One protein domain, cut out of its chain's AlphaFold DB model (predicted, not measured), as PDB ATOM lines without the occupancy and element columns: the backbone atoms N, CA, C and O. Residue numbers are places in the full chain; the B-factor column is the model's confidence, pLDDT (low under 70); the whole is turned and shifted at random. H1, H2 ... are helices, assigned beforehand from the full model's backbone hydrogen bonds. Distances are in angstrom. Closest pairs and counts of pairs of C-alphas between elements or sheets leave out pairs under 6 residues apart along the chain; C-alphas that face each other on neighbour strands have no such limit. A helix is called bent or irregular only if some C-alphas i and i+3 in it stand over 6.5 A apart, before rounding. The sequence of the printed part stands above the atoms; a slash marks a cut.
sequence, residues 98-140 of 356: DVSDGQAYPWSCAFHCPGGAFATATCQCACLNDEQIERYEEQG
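AT A GLANCE: This is residues 98 to 140 of the 356 residues of an uncharacterized protein of Symbiodinium microadriaticum (UniProt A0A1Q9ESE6). The model has little regular structure: H2, the longest helix, makes one end of an elongated outline, and a knot of loops with the short helix H1 at its side makes the other. The printed part has 43 residues with two named helices, H1 then H2, and no named strand; the class is all helix, though under half of the residues are in named elements. It is compact, with a radius of gyration of the C-alphas of 9.7 A and spans of 26 by 17 by 15 A.

HOW THE PARTS SIT: Look first at H2, residues 130 to 138, where every O i to N i+4 pair is within hydrogen-bond range. H1, residues 108 to 112, is apart from it. In H1, 0 of 1 O i to N i+4 pairs and 1 of 2 O i to N i+3 pairs are within range.

IN THESE COORDINATES: Find C-alpha 130 at (-26.030, -49.058, 33.281); from there H2 runs 12.4 A to C-alpha 138 at (-17.880, -48.169, 23.979). H1 begins at C-alpha 108, (-14.168, -31.555, 44.161), and is only just irregular: C-alphas 109 and 112 are 6.8 A apart.

THE WHOLE: The two C-alphas farthest apart, those of Pro 106 and Glu 138, are 26.6 A apart. Residues 113 to 129 form the long link from H1 to H2. The printed part has no cut, and no printed residue is under 70 in pLDDT.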
ATOM      1  N   ASP A  98     -21.969 -48.492  42.086       95.94
ATOM      2  CA  ASP A  98     -20.569 -48.158  42.313       95.94
ATOM      3  C   ASP A  98     -19.701 -48.954  41.335       95.94
ATOM      4  O   ASP A  98     -19.706 -50.184  41.355       95.94
ATOM      5  N   VAL A  99     -18.984 -48.249  40.465       95.12
ATOM      6  CA  VAL A  99     -18.046 -48.850  39.508       95.12
ATOM      7  C   VAL A  99     -16.601 -48.828  40.006       95.12
ATOM      8  O   VAL A  99     -15.722 -49.402  39.370       95.12
ATOM      9  N   SER A 100     -16.348 -48.165  41.137       92.88
ATOM     10  CA  SER A 100     -15.019 -48.041  41.742       92.88
ATOM     11  C   SER A 100     -14.681 -49.162  42.728       92.88
ATOM     12  O   SER A 100     -13.569 -49.180  43.251       92.88
ATOM     13  N   ASP A 101     -15.619 -50.081  42.983       92.06
ATOM     14  CA  ASP A 101     -15.476 -51.195  43.932       92.06
ATOM     15  C   ASP A 101     -15.042 -50.726  45.336       92.06
ATOM     16  O   ASP A 101     -14.119 -51.244  45.961       92.06
ATOM     17  N   GLY A 102     -15.672 -49.651  45.822       90.31
ATOM     18  CA  GLY A 102     -15.368 -49.043  47.114       90.31
ATOM     19  C   GLY A 102     -14.133 -48.136  47.147       90.31
ATOM     20  O   GLY A 102     -13.784 -47.635  48.218       90.31
ATOM     21  N   GLN A 103     -13.487 -47.878  46.006       89.50
ATOM     22  CA  GLN A 103     -12.310 -47.003  45.897       89.50
ATOM     23  C   GLN A 103     -12.647 -45.593  45.410       89.50
ATOM     24  O   GLN A 103     -11.978 -45.026  44.540       89.50
ATOM     25  N   ALA A 104     -13.694 -45.002  45.984       91.56
ATOM     26  CA  ALA A 104     -14.087 -43.643  45.660       91.56
ATOM     27  C   ALA A 104     -13.562 -42.631  46.682       91.56
ATOM     28  O   ALA A 104     -13.467 -42.899  47.883       91.56
ATOM     29  N   TYR A 105     -13.291 -41.422  46.195       90.19
ATOM     30  CA  TYR A 105     -12.871 -40.283  46.995       90.19
ATOM     31  C   TYR A 105     -13.933 -39.174  46.963       90.19
ATOM     32  O   TYR A 105     -14.502 -38.876  45.904       90.19
ATOM     33  N   PRO A 106     -14.195 -38.508  48.103       88.19
ATOM     34  CA  PRO A 106     -15.047 -37.327  48.157       88.19
ATOM     35  C   PRO A 106     -14.265 -36.107  47.641       88.19
ATOM     36  O   PRO A 106     -13.750 -35.293  48.408       88.19
ATOM     37  N   TRP A 107     -14.106 -36.012  46.321       81.94
ATOM     38  CA  TRP A 107     -13.313 -34.974  45.656       81.94
ATOM     39  C   TRP A 107     -14.155 -33.863  45.036       81.94
ATOM     40  O   TRP A 107     -15.327 -34.037  44.711       81.94
ATOM     41  N   SER A 108     -13.523 -32.709  44.796       79.38
ATOM     42  CA  SER A 108     -14.168 -31.555  44.161       79.38
ATOM     43  C   SER A 108     -14.648 -31.843  42.737       79.38
ATOM     44  O   SER A 108     -15.662 -31.290  42.319       79.38
ATOM     45  N   CYS A 109     -13.969 -32.726  41.998       89.12
ATOM     46  CA  CYS A 109     -14.409 -33.116  40.656       89.12
ATOM     47  C   CYS A 109     -15.681 -33.979  40.663       89.12
ATOM     48  O   CYS A 109     -16.382 -34.031  39.657       89.12
ATOM     49  N   ALA A 110     -16.054 -34.564  41.805       88.00
ATOM     50  CA  ALA A 110     -17.270 -35.355  41.931       88.00
ATOM     51  C   ALA A 110     -18.559 -34.516  42.000       88.00
ATOM     52  O   ALA A 110     -19.659 -35.063  41.970       88.00
ATOM     53  N   PHE A 111     -18.454 -33.186  42.096       89.94
ATOM     54  CA  PHE A 111     -19.614 -32.304  42.267       89.94
ATOM     55  C   PHE A 111     -20.611 -32.373  41.096       89.94
ATOM     56  O   PHE A 111     -21.800 -32.118  41.277       89.94
ATOM     57  N   HIS A 112     -20.140 -32.744  39.903       92.75
ATOM     58  CA  HIS A 112     -20.963 -32.861  38.697       92.75
ATOM     59  C   HIS A 112     -21.429 -34.293  38.402       92.75
ATOM     60  O   HIS A 112     -22.071 -34.527  37.378       92.75
ATOM     61  N   CYS A 113     -21.140 -35.249  39.285       95.62
ATOM     62  CA  CYS A 113     -21.521 -36.637  39.082       95.62
ATOM     63  C   CYS A 113     -23.001 -36.861  39.446       95.62
ATOM     64  O   CYS A 113     -23.410 -36.606  40.582       95.62
ATOM     65  N   PRO A 114     -23.833 -37.355  38.510       95.69
ATOM     66  CA  PRO A 114     -25.275 -37.467  38.729       95.69
ATOM     67  C   PRO A 114     -25.638 -38.508  39.801       95.69
ATOM     68  O   PRO A 114     -26.634 -38.331  40.510       95.69
ATOM     69  N   GLY A 115     -24.811 -39.551  39.952       93.19
ATOM     70  CA  GLY A 115     -25.013 -40.653  40.893       93.19
ATOM     71  C   GLY A 115     -24.563 -40.391  42.335       93.19
ATOM     72  O   GLY A 115     -24.916 -41.174  43.215       93.19
ATOM     73  N   GLY A 116     -23.832 -39.303  42.611       93.06
ATOM     74  CA  GLY A 116     -23.332 -38.972  43.953       93.06
ATOM     75  C   GLY A 116     -22.057 -38.126  43.929       93.06
ATOM     76  O   GLY A 116     -21.382 -38.049  42.911       93.06
ATOM     77  N   ALA A 117     -21.704 -37.511  45.063       94.38
ATOM     78  CA  ALA A 117     -20.511 -36.666  45.205       94.38
ATOM     79  C   ALA A 117     -19.226 -37.487  45.452       94.38
ATOM     80  O   ALA A 117     -18.442 -37.176  46.348       94.38
ATOM     81  N   PHE A 118     -19.032 -38.546  44.663       93.50
ATOM     82  CA  PHE A 118     -17.880 -39.443  44.739       93.50
ATOM     83  C   PHE A 118     -17.239 -39.651  43.361       93.50
ATOM     84  O   PHE A 118     -17.940 -39.835  42.362       93.50
ATOM     85  N   ALA A 119     -15.908 -39.620  43.308       93.00
ATOM     86  CA  ALA A 119     -15.132 -39.821  42.086       93.00
ATOM     87  C   ALA A 119     -13.899 -40.698  42.342       93.00
ATOM     88  O   ALA A 119     -13.411 -40.782  43.467       93.00
ATOM     89  N   THR A 120     -13.394 -41.343  41.296       91.88
ATOM     90  CA  THR A 120     -12.132 -42.092  41.318       91.88
ATOM     91  C   THR A 120     -10.926 -41.145  41.396       91.88
ATOM     92  O   THR A 120     -11.051 -39.931  41.209       91.88
ATOM     93  N   ALA A 121      -9.725 -41.698  41.604       87.69
ATOM     94  CA  ALA A 121      -8.470 -40.933  41.591       87.69
ATOM     95  C   ALA A 121      -8.190 -40.214  40.253       87.69
ATOM     96  O   ALA A 121      -7.410 -39.266  40.206       87.69
ATOM     97  N   THR A 122      -8.830 -40.639  39.162       89.31
ATOM     98  CA  THR A 122      -8.728 -40.015  37.833       89.31
ATOM     99  C   THR A 122      -9.855 -39.013  37.560       89.31
ATOM    100  O   THR A 122     -10.027 -38.575  36.427       89.31
ATOM    101  N   CYS A 123     -10.620 -38.619  38.586       91.50
ATOM    102  CA  CYS A 123     -11.781 -37.734  38.466       91.50
ATOM    103  C   CYS A 123     -12.905 -38.270  37.560       91.50
ATOM    104  O   CYS A 123     -13.666 -37.489  36.988       91.50
ATOM    105  N   GLN A 124     -13.054 -39.594  37.470       93.69
ATOM    106  CA  GLN A 124     -14.226 -40.222  36.856       93.69
ATOM    107  C   GLN A 124     -15.312 -40.441  37.912       93.69
ATOM    108  O   GLN A 124     -15.012 -40.674  39.082       93.69
ATOM    109  N   CYS A 125     -16.585 -40.357  37.526       95.44
ATOM    110  CA  CYS A 125     -17.687 -40.546  38.466       95.44
ATOM    111  C   CYS A 125     -17.730 -41.986  38.986       95.44
ATOM    112  O   CYS A 125     -17.812 -42.920  38.197       95.44
ATOM    113  N   ALA A 126     -17.724 -42.159  40.312       96.12
ATOM    114  CA  ALA A 126     -17.743 -43.488  40.930       96.12
ATOM    115  C   ALA A 126     -19.126 -44.161  40.853       96.12
ATOM    116  O   ALA A 126     -19.221 -45.380  40.816       96.12
ATOM    117  N   CYS A 127     -20.199 -43.367  40.805       97.12
ATOM    118  CA  CYS A 127     -21.572 -43.857  40.701       97.12
ATOM    119  C   CYS A 127     -22.113 -43.620  39.286       97.12
ATOM    120  O   CYS A 127     -22.426 -42.475  38.937       97.12
ATOM    121  N   LEU A 128     -22.260 -44.688  38.501       96.94
ATOM    122  CA  LEU A 128     -22.770 -44.658  37.124       96.94
ATOM    123  C   LEU A 128     -24.019 -45.541  36.989       96.94
ATOM    124  O   LEU A 128     -24.167 -46.521  37.715       96.94
ATOM    125  N   ASN A 129     -24.938 -45.183  36.093       97.69
ATOM    126  CA  ASN A 129     -26.048 -46.064  35.709       97.69
ATOM    127  C   ASN A 129     -25.619 -47.010  34.570       97.69
ATOM    128  O   ASN A 129     -24.583 -46.791  33.944       97.69
ATOM    129  N   ASP A 130     -26.409 -48.044  34.280       96.81
ATOM    130  CA  ASP A 130     -26.030 -49.058  33.281       96.81
ATOM    131  C   ASP A 130     -25.798 -48.450  31.880       96.81
ATOM    132  O   ASP A 130     -24.799 -48.758  31.236       96.81
ATOM    133  N   GLU A 131     -26.626 -47.484  31.463       97.00
ATOM    134  CA  GLU A 131     -26.478 -46.757  30.186       97.00
ATOM    135  C   GLU A 131     -25.205 -45.889  30.105       97.00
ATOM    136  O   GLU A 131     -24.693 -45.578  29.028       97.00
ATOM    137  N   GLN A 132     -24.717 -45.378  31.237       95.94
ATOM    138  CA  GLN A 132     -23.451 -44.649  31.292       95.94
ATOM    139  C   GLN A 132     -22.281 -45.612  31.204       95.94
ATOM    140  O   GLN A 132     -21.299 -45.287  30.551       95.94
ATOM    141  N   ILE A 133     -22.387 -46.775  31.839       95.19
ATOM    142  CA  ILE A 133     -21.314 -47.766  31.841       95.19
ATOM    143  C   ILE A 133     -21.114 -48.320  30.435       95.19
ATOM    144  O   ILE A 133     -19.989 -48.296  29.953       95.19
ATOM    145  N   GLU A 134     -22.197 -48.674  29.742       95.62
ATOM    146  CA  GLU A 134     -22.148 -49.113  28.343       95.62
ATOM    147  C   GLU A 134     -21.461 -48.066  27.447       95.62
ATOM    148  O   GLU A 134     -20.535 -48.383  26.707       95.62
ATOM    149  N   ARG A 135     -21.795 -46.777  27.602       95.38
ATOM    150  CA  ARG A 135     -21.128 -45.692  26.857       95.38
ATOM    151  C   ARG A 135     -19.646 -45.525  27.191       95.38
ATOM    152  O   ARG A 135     -18.876 -45.120  26.324       95.38
ATOM    153  N   TYR A 136     -19.245 -45.758  28.439       92.19
ATOM    154  CA  TYR A 136     -17.834 -45.688  28.833       92.19
ATOM    155  C   TYR A 136     -17.050 -46.870  28.252       92.19
ATOM    156  O   TYR A 136     -15.938 -46.674  27.757       92.19
ATOM    157  N   GLU A 137     -17.653 -48.060  28.240       92.38
ATOM    158  CA  GLU A 137     -17.098 -49.261  27.610       92.38
ATOM    159  C   GLU A 137     -16.948 -49.080  26.090       92.38
ATOM    160  O   GLU A 137     -15.882 -49.365  25.544       92.38
ATOM    161  N   GLU A 138     -17.946 -48.503  25.411       95.44
ATOM    162  CA  GLU A 138     -17.880 -48.169  23.979       95.44
ATOM    163  C   GLU A 138     -16.771 -47.158  23.647       95.44
ATOM    164  O   GLU A 138     -16.150 -47.226  22.584       95.44
ATOM    165  N   GLN A 139     -16.499 -46.220  24.557       95.12
ATOM    166  CA  GLN A 139     -15.420 -45.238  24.412       95.12
ATOM    167  C   GLN A 139     -14.034 -45.823  24.721       95.12
ATOM    168  O   GLN A 139     -13.032 -45.122  24.571       95.12
ATOM    169  N   GLY A 140     -13.957 -47.085  25.156       92.19
ATOM    170  CA  GLY A 140     -12.712 -47.708  25.594       92.19
ATOM    171  C   GLY A 140     -12.133 -47.059  26.853       92.19
ATOM    172  O   GLY A 140     -10.932 -47.171  27.104       92.19
TER     173      GLY A 140